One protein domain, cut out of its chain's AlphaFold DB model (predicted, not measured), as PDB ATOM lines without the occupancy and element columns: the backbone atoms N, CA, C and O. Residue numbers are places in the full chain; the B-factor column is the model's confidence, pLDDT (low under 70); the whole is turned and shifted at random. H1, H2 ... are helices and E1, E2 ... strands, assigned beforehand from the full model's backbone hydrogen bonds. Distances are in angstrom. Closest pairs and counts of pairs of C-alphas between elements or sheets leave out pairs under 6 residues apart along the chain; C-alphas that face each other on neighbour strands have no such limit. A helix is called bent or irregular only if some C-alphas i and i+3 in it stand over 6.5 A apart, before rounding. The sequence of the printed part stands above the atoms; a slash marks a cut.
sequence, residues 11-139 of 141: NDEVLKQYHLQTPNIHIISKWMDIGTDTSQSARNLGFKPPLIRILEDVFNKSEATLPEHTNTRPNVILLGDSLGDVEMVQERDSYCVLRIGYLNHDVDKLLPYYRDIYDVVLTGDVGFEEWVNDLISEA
ATOM      1  N   ASN A  11      51.237  24.391  -8.375       67.62
ATOM      2  CA  ASN A  11      50.767  23.166  -7.718       67.62
ATOM      3  C   ASN A  11      51.765  21.996  -7.820       67.62
ATOM      4  O   ASN A  11      51.879  21.210  -6.882       67.62
ATOM      5  N   ASP A  12      52.490  21.864  -8.937       79.81
ATOM      6  CA  ASP A  12      53.464  20.781  -9.108       79.81
ATOM      7  C   ASP A  12      54.745  21.045  -8.308       79.81
ATOM      8  O   ASP A  12      55.350  20.119  -7.766       79.81
ATOM      9  N   GLU A  13      55.125  22.315  -8.178       82.12
ATOM     10  CA  GLU A  13      56.293  22.731  -7.409       82.12
ATOM     11  C   GLU A  13      56.116  22.489  -5.908       82.12
ATOM     12  O   GLU A  13      57.043  21.982  -5.276       82.12
ATOM     13  N   VAL A  14      54.932  22.762  -5.347       85.44
ATOM     14  CA  VAL A  14      54.643  22.490  -3.928       85.44
ATOM     15  C   VAL A  14      54.820  20.999  -3.622       85.44
ATOM     16  O   VAL A  14      55.569  20.636  -2.716       85.44
ATOM     17  N   LEU A  15      54.225  20.110  -4.422       86.62
ATOM     18  CA  LEU A  15      54.344  18.662  -4.201       86.62
ATOM     19  C   LEU A  15      55.790  18.161  -4.324       86.62
ATOM     20  O   LEU A  15      56.203  17.272  -3.578       86.62
ATOM     21  N   LYS A  16      56.584  18.748  -5.226       87.00
ATOM     22  CA  LYS A  16      58.017  18.440  -5.362       87.00
ATOM     23  C   LYS A  16      58.821  18.879  -4.144       87.00
ATOM     24  O   LYS A  16      59.667  18.115  -3.687       87.00
ATOM     25  N   GLN A  17      58.566  20.084  -3.628       89.69
ATOM     26  CA  GLN A  17      59.268  20.635  -2.462       89.69
ATOM     27  C   GLN A  17      59.081  19.765  -1.216       89.69
ATOM     28  O   GLN A  17      60.035  19.563  -0.471       89.69
ATOM     29  N   TYR A  18      57.884  19.209  -1.027       89.38
ATOM     30  CA  TYR A  18      57.579  18.312   0.089       89.38
ATOM     31  C   TYR A  18      57.863  16.829  -0.205       89.38
ATOM     32  O   TYR A  18      57.542  15.976   0.616       89.38
ATOM     33  N   HIS A  19      58.472  16.497  -1.351       88.38
ATOM     34  CA  HIS A  19      58.747  15.116  -1.779       88.38
ATOM     35  C   HIS A  19      57.501  14.216  -1.865       88.38
ATOM     36  O   HIS A  19      57.593  12.998  -1.726       88.38
ATOM     37  N   LEU A  20      56.340  14.812  -2.134       89.12
ATOM     38  CA  LEU A  20      55.059  14.117  -2.226       89.12
ATOM     39  C   LEU A  20      54.699  13.721  -3.657       89.12
ATOM     40  O   LEU A  20      53.699  13.051  -3.851       89.12
ATOM     41  N   GLN A  21      55.483  14.099  -4.671       86.31
ATOM     42  CA  GLN A  21      55.203  13.706  -6.052       86.31
ATOM     43  C   GLN A  21      55.560  12.231  -6.303       86.31
ATOM     44  O   GLN A  21      56.678  11.895  -6.698       86.31
ATOM     45  N   THR A  22      54.585  11.351  -6.104       88.06
ATOM     46  CA  THR A  22      54.680   9.914  -6.377       88.06
ATOM     47  C   THR A  22      54.034   9.545  -7.724       88.06
ATOM     48  O   THR A  22      53.239  10.318  -8.262       88.06
ATOM     49  N   PRO A  23      54.323   8.356  -8.299       86.50
ATOM     50  CA  PRO A  23      53.773   7.948  -9.600       86.50
ATOM     51  C   PRO A  23      52.242   7.843  -9.659       86.50
ATOM     52  O   PRO A  23      51.671   7.869 -10.743       86.50
ATOM     53  N   ASN A  24      51.580   7.700  -8.507       85.88
ATOM     54  CA  ASN A  24      50.124   7.614  -8.388       85.88
ATOM     55  C   ASN A  24      49.425   8.983  -8.309       85.88
ATOM     56  O   ASN A  24      48.201   9.015  -8.200       85.88
ATOM     57  N   ILE A  25      50.169  10.093  -8.342       87.00
ATOM     58  CA  ILE A  25      49.606  11.445  -8.343       87.00
ATOM     59  C   ILE A  25      49.597  11.994  -9.765       87.00
ATOM     60  O   ILE A  25      50.631  12.100 -10.428       87.00
ATOM     61  N   HIS A  26      48.411  12.399 -10.209       85.19
ATOM     62  CA  HIS A  26      48.195  13.067 -11.484       85.19
ATOM     63  C   HIS A  26      47.629  14.462 -11.221       85.19
ATOM     64  O   HIS A  26      46.653  14.606 -10.491       85.19
ATOM     65  N   ILE A  27      48.249  15.488 -11.805       83.12
ATOM     66  CA  ILE A  27      47.829  16.882 -11.633       83.12
ATOM     67  C   ILE A  27      47.119  17.325 -12.907       83.12
ATOM     68  O   ILE A  27      47.747  17.460 -13.958       83.12
ATOM     69  N   ILE A  28      45.816  17.574 -12.796       81.12
ATOM     70  CA  ILE A  28      45.014  18.189 -13.852       81.12
ATOM     71  C   ILE A  28      44.697  19.607 -13.390       81.12
ATOM     72  O   ILE A  28      43.961  19.817 -12.432       81.12
ATOM     73  N   SER A  29      45.324  20.589 -14.026       77.56
ATOM     74  CA  SER A  29      45.171  21.996 -13.673       77.56
ATOM     75  C   SER A  29      45.473  22.885 -14.874       77.56
ATOM     76  O   SER A  29      45.913  22.427 -15.934       77.56
ATOM     77  N   LYS A  30      45.243  24.188 -14.711       73.06
ATOM     78  CA  LYS A  30      45.665  25.181 -15.696       73.06
ATOM     79  C   LYS A  30      47.153  25.451 -15.548       73.06
ATOM     80  O   LYS A  30      47.583  26.123 -14.613       73.06
ATOM     81  N   TRP A  31      47.920  24.951 -16.506       68.81
ATOM     82  CA  TRP A  31      49.352  25.196 -16.591       68.81
ATOM     83  C   TRP A  31      49.632  26.600 -17.122       68.81
ATOM     84  O   TRP A  31      48.968  27.082 -18.046       68.81
ATOM     85  N   MET A  32      50.618  27.265 -16.525       64.69
ATOM     86  CA  MET A  32      51.074  28.568 -16.988       64.69
ATOM     87  C   MET A  32      52.051  28.371 -18.148       64.69
ATOM     88  O   MET A  32      53.096  27.743 -17.997       64.69
ATOM     89  N   ASP A  33      51.717  28.923 -19.312       62.41
ATOM     90  CA  ASP A  33      52.602  28.909 -20.475       62.41
ATOM     91  C   ASP A  33      53.585  30.080 -20.364       62.41
ATOM     92  O   ASP A  33      53.262  31.226 -20.682       62.41
ATOM     93  N   ILE A  34      54.777  29.802 -19.839       57.50
ATOM     94  CA  ILE A  34      55.878  30.763 -19.856       57.50
ATOM     95  C   ILE A  34      56.559  30.614 -21.216       57.50
ATOM     96  O   ILE A  34      57.326  29.675 -21.435       57.50
ATOM     97  N   GLY A  35      56.237  31.522 -22.140       52.75
ATOM     98  CA  GLY A  35      56.803  31.519 -23.487       52.75
ATOM     99  C   GLY A  35      58.335  31.510 -23.463       52.75
ATOM    100  O   GLY A  35      58.964  32.202 -22.669       52.75
ATOM    101  N   THR A  36      58.947  30.734 -24.356       52.84
ATOM    102  CA  THR A  36      60.407  30.531 -24.429       52.84
ATOM    103  C   THR A  36      61.156  31.658 -25.146       52.84
ATOM    104  O   THR A  36      62.318  31.487 -25.520       52.84
ATOM    105  N   ASP A  37      60.501  32.784 -25.413       53.22
ATOM    106  CA  ASP A  37      61.156  33.907 -26.069       53.22
ATOM    107  C   ASP A  37      62.149  34.533 -25.077       53.22
ATOM    108  O   ASP A  37      61.810  34.850 -23.946       53.22
ATOM    109  N   THR A  38      63.420  34.625 -25.447       53.97
ATOM    110  CA  THR A  38      64.472  35.229 -24.608       53.97
ATOM    111  C   THR A  38      64.776  36.664 -25.030       53.97
ATOM    112  O   THR A  38      65.633  37.322 -24.434       53.97
ATOM    113  N   SER A  39      64.058  37.195 -26.026       51.16
ATOM    114  CA  SER A  39      64.029  38.631 -26.270       51.16
ATOM    115  C   SER A  39      63.327  39.322 -25.094       51.16
ATOM    116  O   SER A  39      62.388  38.789 -24.504       51.16
ATOM    117  N   GLN A  40      63.790  40.514 -24.703       46.81
ATOM    118  CA  GLN A  40      63.350  41.234 -23.492       46.81
ATOM    119  C   GLN A  40      61.835  41.568 -23.420       46.81
ATOM    120  O   GLN A  40      61.386  42.213 -22.474       46.81
ATOM    121  N   SER A  41      61.038  41.108 -24.385       45.28
ATOM    122  CA  SER A  41      59.574  41.130 -24.444       45.28
ATOM    123  C   SER A  41      58.870  39.904 -23.834       45.28
ATOM    124  O   SER A  41      57.643  39.861 -23.831       45.28
ATOM    125  N   ALA A  42      59.582  38.934 -23.255       43.44
ATOM    126  CA  ALA A  42      58.984  37.741 -22.630       43.44
ATOM    127  C   ALA A  42      58.501  37.920 -21.179       43.44
ATOM    128  O   ALA A  42      58.446  36.978 -20.392       43.44
ATOM    129  N   ARG A  43      58.127  39.146 -20.806       44.59
ATOM    130  CA  ARG A  43      57.478  39.447 -19.518       44.59
ATOM    131  C   ARG A  43      55.953  39.384 -19.573       44.59
ATOM    132  O   ARG A  43      55.297  39.808 -18.626       44.59
ATOM    133  N   ASN A  44      55.376  38.834 -20.636       43.47
ATOM    134  CA  ASN A  44      53.936  38.610 -20.706       43.47
ATOM    135  C   ASN A  44      53.585  37.284 -20.014       43.47
ATOM    136  O   ASN A  44      53.220  36.304 -20.655       43.47
ATOM    137  N   LEU A  45      53.725  37.276 -18.684       49.03
ATOM    138  CA  LEU A  45      53.091  36.306 -17.792       49.03
ATOM    139  C   LEU A  45      51.576  36.478 -17.933       49.03
ATOM    140  O   LEU A  45      51.007  37.440 -17.420       49.03
ATOM    141  N   GLY A  46      50.918  35.589 -18.667       53.31
ATOM    142  CA  GLY A  46      49.478  35.667 -18.862       53.31
ATOM    143  C   GLY A  46      48.871  34.300 -19.124       53.31
ATOM    144  O   GLY A  46      49.412  33.497 -19.878       53.31
ATOM    145  N   PHE A  47      47.718  34.038 -18.511       51.59
ATOM    146  CA  PHE A  47      46.871  32.916 -18.899       51.59
ATOM    147  C   PHE A  47      46.360  33.158 -20.326       51.59
ATOM    148  O   PHE A  47      45.951  34.277 -20.651       51.59
ATOM    149  N   LYS A  48      46.383  32.136 -21.196       47.53
ATOM    150  CA  LYS A  48      45.880  32.282 -22.571       47.53
ATOM    151  C   LYS A  48      44.412  32.749 -22.541       47.53
ATOM    152  O   LYS A  48      43.601  32.093 -21.885       47.53
ATOM    153  N   PRO A  49      44.050  33.852 -23.226       44.78
ATOM    154  CA  PRO A  49      42.659  34.275 -23.338       44.78
ATOM    155  C   PRO A  49      41.798  33.214 -24.055       44.78
ATOM    156  O   PRO A  49      42.325  32.422 -24.841       44.78
ATOM    157  N   PRO A  50      40.471  33.214 -23.821       44.91
ATOM    158  CA  PRO A  50      39.710  34.256 -23.124       44.91
ATOM    159  C   PRO A  50      39.584  34.035 -21.607       44.91
ATOM    160  O   PRO A  50      39.366  32.922 -21.143       44.91
ATOM    161  N   LEU A  51      39.636  35.128 -20.834       48.38
ATOM    162  CA  LEU A  51      39.438  35.134 -19.373       48.38
ATOM    163  C   LEU A  51      38.035  34.656 -18.948       48.38
ATOM    164  O   LEU A  51      37.884  34.124 -17.855       48.38
ATOM    165  N   ILE A  52      37.028  34.793 -19.819       43.91
ATOM    166  CA  ILE A  52      35.667  34.261 -19.606       43.91
ATOM    167  C   ILE A  52      35.704  32.737 -19.416       43.91
ATOM    168  O   ILE A  52      35.059  32.219 -18.509       43.91
ATOM    169  N   ARG A  53      36.585  32.045 -20.151       50.25
ATOM    170  CA  ARG A  53      36.831  30.611 -19.979       50.25
ATOM    171  C   ARG A  53      37.466  30.282 -18.624       50.25
ATOM    172  O   ARG A  53      37.351  29.171 -18.139       50.25
ATOM    173  N   ILE A  54      38.119  31.236 -17.953       48.38
ATOM    174  CA  ILE A  54      38.661  30.993 -16.608       48.38
ATOM    175  C   ILE A  54      37.559  30.843 -15.574       48.38
ATOM    176  O   ILE A  54      37.643  29.922 -14.770       48.38
ATOM    177  N   LEU A  55      36.535  31.693 -15.631       45.25
ATOM    178  CA  LEU A  55      35.379  31.576 -14.751       45.25
ATOM    179  C   LEU A  55      34.547  30.347 -15.120       45.25
ATOM    180  O   LEU A  55      34.246  29.560 -14.234       45.25
ATOM    181  N   GLU A  56      34.260  30.129 -16.406       49.81
ATOM    182  CA  GLU A  56      33.510  28.946 -16.856       49.81
ATOM    183  C   GLU A  56      34.198  27.629 -16.465       49.81
ATOM    184  O   GLU A  56      33.527  26.753 -15.942       49.81
ATOM    185  N   ASP A  57      35.523  27.503 -16.595       52.81
ATOM    186  CA  ASP A  57      36.250  26.281 -16.209       52.81
ATOM    187  C   ASP A  57      36.408  26.108 -14.682       52.81
ATOM    188  O   ASP A  57      36.642  24.998 -14.214       52.81
ATOM    189  N   VAL A  58      36.338  27.185 -13.881       52.25
ATOM    190  CA  VAL A  58      36.293  27.062 -12.404       52.25
ATOM    191  C   VAL A  58      34.997  26.377 -11.976       52.25
ATOM    192  O   VAL A  58      34.995  25.638 -10.991       52.25
ATOM    193  N   PHE A  59      33.918  26.615 -12.726       49.50
ATOM    194  CA  PHE A  59      32.623  25.989 -12.498       49.50
ATOM    195  C   PHE A  59      32.486  24.651 -13.227       49.50
ATOM    196  O   PHE A  59      31.914  23.739 -12.655       49.50
ATOM    197  N   ASN A  60      33.057  24.493 -14.423       55.31
ATOM    198  CA  ASN A  60      32.949  23.280 -15.230       55.31
ATOM    199  C   ASN A  60      34.138  22.335 -15.002       55.31
ATOM    200  O   ASN A  60      35.004  22.158 -15.863       55.31
ATOM    201  N   LYS A  61      34.178  21.706 -13.824       63.50
ATOM    202  CA  LYS A  61      35.204  20.701 -13.480       63.50
ATOM    203  C   LYS A  61      34.955  19.338 -14.139       63.50
ATOM    204  O   LYS A  61      35.838  18.482 -14.132       63.50
ATOM    205  N   SER A  62      33.797  19.175 -14.777       59.50
ATOM    206  CA  SER A  62      33.354  17.941 -15.429       59.50
ATOM    207  C   SER A  62      34.124  17.572 -16.711       59.50
ATOM    208  O   SER A  62      34.047  16.430 -17.164       59.50
ATOM    209  N   GLU A  63      34.866  18.517 -17.303       57.34
ATOM    210  CA  GLU A  63      35.567  18.349 -18.589       57.34
ATOM    211  C   GLU A  63      37.021  17.853 -18.433       57.34
ATOM    212  O   GLU A  63      37.733  17.617 -19.415       57.34
ATOM    213  N   ALA A  64      37.483  17.660 -17.192       62.94
ATOM    214  CA  ALA A  64      38.801  17.112 -16.908       62.94
ATOM    215  C   ALA A  64      38.901  15.660 -17.404       62.94
ATOM    216  O   ALA A  64      38.257  14.751 -16.886       62.94
ATOM    217  N   THR A  65      39.744  15.421 -18.413       62.22
ATOM    218  CA  THR A  65      40.010  14.058 -18.890       62.22
ATOM    219  C   THR A  65      40.916  13.342 -17.895       62.22
ATOM    220  O   THR A  65      42.115  13.628 -17.818       62.22
ATOM    221  N   LEU A  66      40.344  12.416 -17.125       67.75
ATOM    222  CA  LEU A  66      41.108  11.553 -16.234       67.75
ATOM    223  C   LEU A  66      41.960  10.553 -17.042       67.75
ATOM    224  O   LEU A  66      41.588  10.172 -18.156       67.75
ATOM    225  N   PRO A  67      43.107  10.098 -16.508       67.75
ATOM    226  CA  PRO A  67      43.908   9.073 -17.165       67.75
ATOM    227  C   PRO A  67      43.121   7.768 -17.358       67.75
ATOM    228  O   PRO A  67      42.416   7.340 -16.446       67.75
ATOM    229  N   GLU A  68      43.291   7.083 -18.492       65.62
ATOM    230  CA  GLU A  68      42.505   5.882 -18.840       65.62
ATOM    231  C   GLU A  68      42.529   4.781 -17.765       65.62
ATOM    232  O   GLU A  68      41.536   4.085 -17.558       65.62
ATOM    233  N   HIS A  69      43.638   4.642 -17.031       66.56
ATOM    234  CA  HIS A  69      43.788   3.666 -15.946       66.56
ATOM    235  C   HIS A  69      42.946   3.963 -14.697       66.56
ATOM    236  O   HIS A  69      42.857   3.108 -13.818       66.56
ATOM    237  N   THR A  70      42.338   5.145 -14.592       65.38
ATOM    238  CA  THR A  70      41.431   5.496 -13.485       65.38
ATOM    239  C   THR A  70      40.006   4.983 -13.699       65.38
ATOM    240  O   THR A  70      39.327   4.699 -12.716       65.38
ATOM    241  N   ASN A  71      39.604   4.717 -14.949       64.31
ATOM    242  CA  ASN A  71      38.265   4.232 -15.324       64.31
ATOM    243  C   ASN A  71      37.931   2.821 -14.796       64.31
ATOM    244  O   ASN A  71      36.823   2.326 -14.986       64.31
ATOM    245  N   THR A  72      38.891   2.133 -14.176       66.50
ATOM    246  CA  THR A  72      38.724   0.780 -13.626       66.50
ATOM    247  C   THR A  72      38.519   0.763 -12.113       66.50
ATOM    248  O   THR A  72      38.345  -0.314 -11.542       66.50
ATOM    249  N   ARG A  73      38.545   1.925 -11.442       77.56
ATOM    250  CA  ARG A  73      38.386   2.014  -9.985       77.56
ATOM    251  C   ARG A  73      36.908   2.202  -9.621       77.56
ATOM    252  O   ARG A  73      36.352   3.256  -9.905       77.56
ATOM    253  N   PRO A  74      36.258   1.218  -8.972       81.50
ATOM    254  CA  PRO A  74      34.824   1.292  -8.687       81.50
ATOM    255  C   PRO A  74      34.481   2.259  -7.547       81.50
ATOM    256  O   PRO A  74      33.337   2.700  -7.465       81.50
ATOM    257  N   ASN A  75      35.452   2.576  -6.688       86.50
ATOM    258  CA  ASN A  75      35.273   3.388  -5.490       86.50
ATOM    259  C   ASN A  75      36.072   4.686  -5.614       86.50
ATOM    260  O   ASN A  75      37.266   4.646  -5.928       86.50
ATOM    261  N   VAL A  76      35.431   5.812  -5.318       87.75
ATOM    262  CA  VAL A  76      36.033   7.144  -5.371       87.75
ATOM    263  C   VAL A  76      35.761   7.884  -4.068       87.75
ATOM    264  O   VAL A  76      34.637   7.902  -3.574       87.75
ATOM    265  N   ILE A  77      36.799   8.520  -3.527       90.81
ATOM    266  CA  ILE A  77      36.667   9.523  -2.470       90.81
ATOM    267  C   ILE A  77      36.895  10.882  -3.126       90.81
ATOM    268  O   ILE A  77      37.967  11.132  -3.676       90.81
ATOM    269  N   LEU A  78      35.878  11.739  -3.083       91.75
ATOM    270  CA  LEU A  78      35.933  13.115  -3.560       91.75
ATOM    271  C   LEU A  78      36.125  14.037  -2.359       91.75
ATOM    272  O   LEU A  78      35.302  14.043  -1.448       91.75
ATOM    273  N   LEU A  79      37.199  14.822  -2.383       93.81
ATOM    274  CA  LEU A  79      37.477  15.875  -1.407       93.81
ATOM    275  C   LEU A  79      37.363  17.221  -2.127       93.81
ATOM    276  O   LEU A  79      38.043  17.426  -3.134       93.81
ATOM    277  N   GLY A  80      36.508  18.115  -1.639       93.25
ATOM    278  CA  GLY A  80      36.278  19.428  -2.246       93.25
ATOM    279  C   GLY A  80      35.976  20.494  -1.204       93.25
ATOM    280  O   GLY A  80      35.577  20.175  -0.089       93.25
ATOM    281  N   ASP A  81      36.169  21.760  -1.550       93.19
ATOM    282  CA  ASP A  81      35.906  22.904  -0.668       93.19
ATOM    283  C   ASP A  81      34.867  23.871  -1.247       93.19
ATOM    284  O   ASP A  81      34.441  24.807  -0.573       93.19
ATOM    285  N   SER A  82      34.406  23.627  -2.474       91.50
ATOM    286  CA  SER A  82      33.424  24.434  -3.197       91.50
ATOM    287  C   SER A  82      32.228  23.601  -3.661       91.50
ATOM    288  O   SER A  82      32.309  22.383  -3.802       91.50
ATOM    289  N   LEU A  83      31.101  24.247  -3.969       90.06
ATOM    290  CA  LEU A  83      29.937  23.539  -4.524       90.06
ATOM    291  C   LEU A  83      30.225  22.916  -5.902       90.06
ATOM    292  O   LEU A  83      29.659  21.882  -6.233       90.06
ATOM    293  N   GLY A  84      31.118  23.522  -6.693       86.81
ATOM    294  CA  GLY A  84      31.466  23.037  -8.033       86.81
ATOM    295  C   GLY A  84      32.413  21.834  -8.038       86.81
ATOM    296  O   GLY A  84      32.558  21.178  -9.063       86.81
ATOM    297  N   ASP A  85      33.064  21.513  -6.916       89.81
ATOM    298  CA  ASP A  85      33.961  20.350  -6.832       89.81
ATOM    299  C   ASP A  85      33.237  19.022  -7.006       89.81
ATOM    300  O   ASP A  85      33.846  18.061  -7.468       89.81
ATOM    301  N   VAL A  86      31.939  18.968  -6.699       87.69
ATOM    302  CA  VAL A  86      31.137  17.753  -6.879       87.69
ATOM    303  C   VAL A  86      31.111  17.284  -8.337       87.69
ATOM    304  O   VAL A  86      30.962  16.094  -8.595       87.69
ATOM    305  N   GLU A  87      31.319  18.201  -9.286       84.81
ATOM    306  CA  GLU A  87      31.360  17.909 -10.718       84.81
ATOM    307  C   GLU A  87      32.679  17.269 -11.176       84.81
ATOM    308  O   GLU A  87      32.773  16.835 -12.324       84.81
ATOM    309  N   MET A  88      33.695  17.172 -10.304       83.19
ATOM    310  CA  MET A  88      34.952  16.473 -10.619       83.19
ATOM    311  C   MET A  88      34.760  14.969 -10.845       83.19
ATOM    312  O   MET A  88      35.624  14.328 -11.439       83.19
ATOM    313  N   VAL A  89      33.660  14.395 -10.351       79.69
ATOM    314  CA  VAL A  89      33.323  12.980 -10.526       79.69
ATOM    315  C   VAL A  89      31.903  12.890 -11.057       79.69
ATOM    316  O   VAL A  89      30.957  13.292 -10.379       79.69
ATOM    317  N   GLN A  90      31.732  12.334 -12.255       71.62
ATOM    318  CA  GLN A  90      30.401  12.063 -12.784       71.62
ATOM    319  C   GLN A  90      29.941  10.673 -12.331       71.62
ATOM    320  O   GLN A  90      30.739   9.750 -12.178       71.62
ATOM    321  N   GLU A  91      28.633  10.484 -12.155       62.31
ATOM    322  CA  GLU A  91      28.053   9.199 -11.715       62.31
ATOM    323  C   GLU A  91      28.373   8.029 -12.659       62.31
ATOM    324  O   GLU A  91      28.337   6.872 -12.258       62.31
ATOM    325  N   ARG A  92      28.715   8.315 -13.919       61.75
ATOM    326  CA  ARG A  92      29.126   7.298 -14.897       61.75
ATOM    327  C   ARG A  92      30.557   6.789 -14.686       61.75
ATOM    328  O   ARG A  92      30.911   5.768 -15.270       61.75
ATOM    329  N   ASP A  93      31.367   7.508 -13.911       62.62
ATOM    330  CA  ASP A  93      32.806   7.261 -13.785       62.62
ATOM    331  C   ASP A  93      33.134   6.275 -12.648       62.62
ATOM    332  O   ASP A  93      34.265   5.810 -12.542       62.62
ATOM    333  N   SER A  94      32.165   5.936 -11.786       64.94
ATOM    334  CA  SER A  94      32.385   5.043 -10.638       64.94
ATOM    335  C   SER A  94      31.091   4.424 -10.101       64.94
ATOM    336  O   SER A  94      29.993   4.894 -10.381       64.94
ATOM    337  N   TYR A  95      31.219   3.342  -9.331       71.94
ATOM    338  CA  TYR A  95      30.082   2.618  -8.750       71.94
ATOM    339  C   TYR A  95      29.703   3.149  -7.360       71.94
ATOM    340  O   TYR A  95      28.542   3.088  -6.960       71.94
ATOM    341  N   CYS A  96      30.685   3.657  -6.614       85.12
ATOM    342  CA  CYS A  96      30.514   4.210  -5.277       85.12
ATOM    343  C   CYS A  96      31.372   5.471  -5.126       85.12
ATOM    344  O   CYS A  96      32.590   5.415  -5.303       85.12
ATOM    345  N   VAL A  97      30.741   6.594  -4.780       88.88
ATOM    346  CA  VAL A  97      31.417   7.872  -4.522       88.88
ATOM    347  C   VAL A  97      31.093   8.312  -3.106       88.88
ATOM    348  O   VAL A  97      29.920   8.462  -2.781       88.88
ATOM    349  N   LEU A  98      32.125   8.551  -2.300       91.56
ATOM    350  CA  LEU A  98      32.013   9.247  -1.023       91.56
ATOM    351  C   LEU A  98      32.480  10.692  -1.201       91.56
ATOM    352  O   LEU A  98      33.636  10.930  -1.550       91.56
ATOM    353  N   ARG A  99      31.592  11.652  -0.958       93.06
ATOM    354  CA  ARG A  99      31.844  13.087  -1.122       93.06
ATOM    355  C   ARG A  99      32.055  13.746   0.236       93.06
ATOM    356  O   ARG A  99      31.145  13.775   1.062       93.06
ATOM    357  N   ILE A 100      33.232  14.326   0.444       94.88
ATOM    358  CA  ILE A 100      33.609  15.038   1.667       94.88
ATOM    359  C   ILE A 100      33.877  16.505   1.316       94.88
ATOM    360  O   ILE A 100      34.772  16.814   0.528       94.88
ATOM    361  N   GLY A 101      33.081  17.402   1.896       95.19
ATOM    362  CA  GLY A 101      33.137  18.841   1.660       95.19
ATOM    363  C   GLY A 101      33.762  19.594   2.831       95.19
ATOM    364  O   GLY A 101      33.279  19.487   3.956       95.19
ATOM    365  N   TYR A 102      34.788  20.397   2.569       95.62
ATOM    366  CA  TYR A 102      35.397  21.314   3.530       95.62
ATOM    367  C   TYR A 102      34.703  22.677   3.462       95.62
ATOM    368  O   TYR A 102      34.798  23.394   2.468       95.62
ATOM    369  N   LEU A 103      33.997  23.053   4.527       94.81
ATOM    370  CA  LEU A 103      33.267  24.313   4.631       94.81
ATOM    371  C   LEU A 103      33.902  25.217   5.695       94.81
ATOM    372  O   LEU A 103      33.547  25.188   6.876       94.81
ATOM    373  N   ASN A 104      34.836  26.055   5.243       92.50
ATOM    374  CA  ASN A 104      35.642  26.926   6.107       92.50
ATOM    375  C   ASN A 104      35.209  28.406   6.094       92.50
ATOM    376  O   ASN A 104      35.769  29.218   6.828       92.50
ATOM    377  N   HIS A 105      34.214  28.781   5.287       90.69
ATOM    378  CA  HIS A 105      33.728  30.160   5.163       90.69
ATOM    379  C   HIS A 105      32.199  30.206   5.083       90.69
ATOM    380  O   HIS A 105      31.577  29.232   4.676       90.69
ATOM    381  N   ASP A 106      31.592  31.329   5.493       92.44
ATOM    382  CA  ASP A 106      30.139  31.578   5.409       92.44
ATOM    383  C   ASP A 106      29.260  30.379   5.847       92.44
ATOM    384  O   ASP A 106      28.207  30.117   5.258       92.44
ATOM    385  N   VAL A 107      29.685  29.654   6.894       93.00
ATOM    386  CA  VAL A 107      29.125  28.346   7.284       93.00
ATOM    387  C   VAL A 107      27.607  28.403   7.436       93.00
ATOM    388  O   VAL A 107      26.903  27.607   6.825       93.00
ATOM    389  N   ASP A 108      27.082  29.395   8.158       94.06
ATOM    390  CA  ASP A 108      25.639  29.533   8.397       94.06
ATOM    391  C   ASP A 108      24.817  29.668   7.105       94.06
ATOM    392  O   ASP A 108      23.659  29.254   7.052       94.06
ATOM    393  N   LYS A 109      25.408  30.246   6.053       95.00
ATOM    394  CA  LYS A 109      24.740  30.466   4.763       95.00
ATOM    395  C   LYS A 109      24.889  29.273   3.830       95.00
ATOM    396  O   LYS A 109      23.961  28.968   3.087       95.00
ATOM    397  N   LEU A 110      26.066  28.650   3.824       94.69
ATOM    398  CA  LEU A 110      26.442  27.639   2.836       94.69
ATOM    399  C   LEU A 110      26.150  26.210   3.292       94.69
ATOM    400  O   LEU A 110      25.921  25.344   2.452       94.69
ATOM    401  N   LEU A 111      26.085  25.962   4.601       95.00
ATOM    402  CA  LEU A 111      25.863  24.631   5.163       95.00
ATOM    403  C   LEU A 111      24.620  23.907   4.615       95.00
ATOM    404  O   LEU A 111      24.734  22.706   4.376       95.00
ATOM    405  N   PRO A 112      23.461  24.565   4.380       96.25
ATOM    406  CA  PRO A 112      22.319  23.899   3.752       96.25
ATOM    407  C   PRO A 112      22.663  23.322   2.374       96.25
ATOM    408  O   PRO A 112      22.388  22.159   2.122       96.25
ATOM    409  N   TYR A 113      23.353  24.093   1.529       95.19
ATOM    410  CA  TYR A 113      23.739  23.655   0.187       95.19
ATOM    411  C   TYR A 113      24.793  22.548   0.223       95.19
ATOM    412  O   TYR A 113      24.710  21.602  -0.549       95.19
ATOM    413  N   TYR A 114      25.769  22.636   1.136       96.25
ATOM    414  CA  TYR A 114      26.797  21.598   1.274       96.25
ATOM    415  C   TYR A 114      26.191  20.268   1.728       96.25
ATOM    416  O   TYR A 114      26.581  19.228   1.215       96.25
ATOM    417  N   ARG A 115      25.211  20.294   2.641       94.81
ATOM    418  CA  ARG A 115      24.507  19.086   3.104       94.81
ATOM    419  C   ARG A 115      23.696  18.388   2.016       94.81
ATOM    420  O   ARG A 115      23.465  17.192   2.137       94.81
ATOM    421  N   ASP A 116      23.264  19.122   0.996       95.25
ATOM    422  CA  ASP A 116      22.488  18.555  -0.107       95.25
ATOM    423  C   ASP A 116      23.373  17.835  -1.138       95.25
ATOM    424  O   ASP A 116      22.885  16.948  -1.837       95.25
ATOM    425  N   ILE A 117      24.659  18.202  -1.253       93.44
ATOM    426  CA  ILE A 117      25.555  17.697  -2.313       93.44
ATOM    427  C   ILE A 117      26.738  16.855  -1.809       93.44
ATOM    428  O   ILE A 117      27.319  16.100  -2.590       93.44
ATOM    429  N   TYR A 118      27.119  16.990  -0.536       95.62
ATOM    430  CA  TYR A 118      28.195  16.229   0.098       95.62
ATOM    431  C   TYR A 118      27.625  15.231   1.105       95.62
ATOM    432  O   TYR A 118      26.731  15.565   1.882       95.62
ATOM    433  N   ASP A 119      28.201  14.029   1.148       93.75
ATOM    434  CA  ASP A 119      27.833  13.000   2.126       93.75
ATOM    435  C   ASP A 119      28.329  13.373   3.533       93.75
ATOM    436  O   ASP A 119      27.674  13.100   4.540       93.75
ATOM    437  N   VAL A 120      29.495  14.024   3.603       94.25
ATOM    438  CA  VAL A 120      30.121  14.501   4.839       94.25
ATOM    439  C   VAL A 120      30.537  15.953   4.659       94.25
ATOM    440  O   VAL A 120      31.205  16.293   3.686       94.25
ATOM    441  N   VAL A 121      30.187  16.812   5.616       94.75
ATOM    442  CA  VAL A 121      30.608  18.220   5.631       94.75
ATOM    443  C   VAL A 121      31.470  18.466   6.861       94.75
ATOM    444  O   VAL A 121      31.001  18.329   7.991       94.75
ATOM    445  N   LEU A 122      32.724  18.843   6.630       94.31
ATOM    446  CA  LEU A 122      33.695  19.199   7.653       94.31
ATOM    447  C   LEU A 122      33.741  20.723   7.790       94.31
ATOM    448  O   LEU A 122      33.936  21.435   6.810       94.31
ATOM    449  N   THR A 123      33.557  21.231   9.006       92.00
ATOM    450  CA  THR A 123      33.594  22.671   9.311       92.00
ATOM    451  C   THR A 123      34.657  22.967  10.357       92.00
ATOM    452  O   THR A 123      34.888  22.137  11.234       92.00
ATOM    453  N   GLY A 124      35.206  24.182  10.345       86.69
ATOM    454  CA  GLY A 124      36.134  24.644  11.383       86.69
ATOM    455  C   GLY A 124      37.611  24.440  11.050       86.69
ATOM    456  O   GLY A 124      38.404  24.325  11.976       86.69
ATOM    457  N   ASP A 125      37.959  24.423   9.760       83.75
ATOM    458  CA  ASP A 125      39.343  24.370   9.269       83.75
ATOM    459  C   ASP A 125      40.132  23.159   9.786       83.75
ATOM    460  O   ASP A 125      41.247  23.265  10.291       83.75
ATOM    461  N   VAL A 126      39.505  21.984   9.693       87.31
ATOM    462  CA  VAL A 126      40.141  20.707  10.029       87.31
ATOM    463  C   VAL A 126      41.105  20.278   8.923       87.31
ATOM    464  O   VAL A 126      40.859  20.534   7.742       87.31
ATOM    465  N   GLY A 127      42.197  19.613   9.297       87.25
ATOM    466  CA  GLY A 127      43.146  19.031   8.357       87.25
ATOM    467  C   GLY A 127      42.696  17.673   7.804       87.25
ATOM    468  O   GLY A 127      41.539  17.257   7.905       87.25
ATOM    469  N   PHE A 128      43.636  16.970   7.166       86.94
ATOM    470  CA  PHE A 128      43.415  15.598   6.695       86.94
ATOM    471  C   PHE A 128      43.608  14.552   7.801       86.94
ATOM    472  O   PHE A 128      43.036  13.465   7.713       86.94
ATOM    473  N   GLU A 129      44.403  14.862   8.828       84.62
ATOM    474  CA  GLU A 129      44.761  13.917   9.893       84.62
ATOM    475  C   GLU A 129      43.573  13.576  10.787       84.62
ATOM    476  O   GLU A 129      43.466  12.451  11.252       84.62
ATOM    477  N   GLU A 130      42.658  14.518  10.980       79.81
ATOM    478  CA  GLU A 130      41.548  14.390  11.917       79.81
ATOM    479  C   GLU A 130      40.411  13.496  11.413       79.81
ATOM    480  O   GLU A 130      39.534  13.134  12.197       79.81
ATOM    481  N   TRP A 131      40.362  13.193  10.111       83.94
ATOM    482  CA  TRP A 131      39.240  12.428   9.559       83.94
ATOM    483  C   TRP A 131      39.581  11.617   8.313       83.94
ATOM    484  O   TRP A 131      39.298  10.423   8.241       83.94
ATOM    485  N   VAL A 132      40.195  12.252   7.314       86.06
ATOM    486  CA  VAL A 132      40.442  11.610   6.014       86.06
ATOM    487  C   VAL A 132      41.471  10.487   6.142       86.06
ATOM    488  O   VAL A 132      41.280   9.417   5.567       86.06
ATOM    489  N   ASN A 133      42.535  10.695   6.918       87.62
ATOM    490  CA  ASN A 133      43.568   9.680   7.122       87.62
ATOM    491  C   ASN A 133      43.033   8.458   7.879       87.62
ATOM    492  O   ASN A 133      43.327   7.331   7.480       87.62
ATOM    493  N   ASP A 134      42.209   8.674   8.905       87.31
ATOM    494  CA  ASP A 134      41.569   7.594   9.659       87.31
ATOM    495  C   ASP A 134      40.654   6.771   8.747       87.31
ATOM    496  O   ASP A 134      40.804   5.551   8.661       87.31
ATOM    497  N   LEU A 135      39.804   7.441   7.961       86.81
ATOM    498  CA  LEU A 135      38.931   6.798   6.978       86.81
ATOM    499  C   LEU A 135      39.718   5.935   5.977       86.81
ATOM    500  O   LEU A 135      39.344   4.794   5.713       86.81
ATOM    501  N   ILE A 136      40.804   6.472   5.409       86.12
ATOM    502  CA  ILE A 136      41.642   5.740   4.446       86.12
ATOM    503  C   ILE A 136      42.349   4.560   5.122       86.12
ATOM    504  O   ILE A 136      42.537   3.527   4.487       86.12
ATOM    505  N   SER A 137      42.735   4.688   6.394       85.31
ATOM    506  CA  SER A 137      43.407   3.615   7.132       85.31
ATOM    507  C   SER A 137      42.485   2.428   7.434       85.31
ATOM    508  O   SER A 137      42.935   1.281   7.417       85.31
ATOM    509  N   GLU A 138      41.197   2.688   7.669       83.44
ATOM    510  CA  GLU A 138      40.186   1.651   7.891       83.44
ATOM    511  C   GLU A 138      39.700   1.030   6.577       83.44
ATOM    512  O   GLU A 138      39.388  -0.166   6.514       83.44
ATOM    513  N   ALA A 139      39.656   1.825   5.506       76.38
ATOM    514  CA  ALA A 139      39.297   1.356   4.182       76.38
ATOM    515  C   ALA A 139      40.436   0.511   3.580       76.38
ATOM    516  O   ALA A 139      41.400   1.021   3.016       76.38
TER     517      ALA A 139
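Overview. This is residues 11 to 139 of the 141 residues of the protein "5'-nucleotidase" of Gonapodya prolifera (strain JEL478) (UniProt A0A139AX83). Look first for a small parallel three-stranded sheet with helices H3 and H4 packed over one face; no named helix is on the other face. From this compact layered part a loose extension, with H1, H2 and much unnamed chain, reaches far off, and residues 36 to 41 stick out at its tip. The printed part has 129 residues, with five named helices and three named strands in the order H1 H2 E1 H3 E2 H4 E3 H5 and the sheet order E1 E2 E3. The class is mixed, helices and strands, with under half of the residues in named elements. The whole is loose, with a radius of gyration of the C-alphas of 17.9 A and spans of 54 by 37 by 31 A.

Along the chain. Find C-alpha 11 at (50.767, 23.166, -7.718), where H1, residues 11 to 17, begins. After residues 18 to 51 you reach H2, residues 52 to 59, 11.3 A long. E1, residues 75 to 80, starts at (35.273, 3.388, -5.490) and runs 16.4 A. Next come H3, residues 83 to 88, and E2, residues 96 to 103, 22.6 A long. H4, residues 107 to 117, runs 14.8 A and is irregular: C-alphas 109 and 112 are 7.1 A apart. E3 is residues 120 to 123; H5, residues 132 to 138, ends at (40.186, 1.651, 7.891).

Arrangement. Start at the sheet. E1 and E2 are parallel at 14 degrees, with N 78 and O 98 at 2.8 A. E2 and E3 are parallel at 15 degrees, with N 101 and O 120 at 2.8 A. E1, H3, E2 and E2, H4, E3 are strand-helix-strand units, parallel neighbour strands with a helix between, and both crossovers are right-handed. H3 and H4 are on the same face, making two layers, helices over a sheet. H3 is over E1 at a height of 8.0 A over the sheet; H4 is over E2 and E3 at 9.1 A. H3 and H4 touch, closest at the C-alphas of Leu 83 and Tyr 114, 6.9 A. H2 is close to H3 but not clearly touching: the closest C-alphas, those of Phe 59 and Gly 84, are 5.5 A apart. H5 is only just not on the sheet, with 4 pairs of C-alphas within 10 A. H1 and H2 are apart. In H2 and H5 every O i to N i+4 pair is within hydrogen-bond range; H1 has 2 of 3, H4 5 of 7, and H3 0 of 2, with 2 of 3 O i to N i+3 pairs.

Size, cuts and confidence. The C-alphas farthest apart, those of Ser 39 and Glu 138, are 55.7 A apart. The printed part has no cut. The links H1 to H2 and H2 to E1 are long, with 34 and 15 residues. The mean pLDDT of the printed part is 76.3; residue 11, residues 31 to 72 and residues 91 to 94 are under 70.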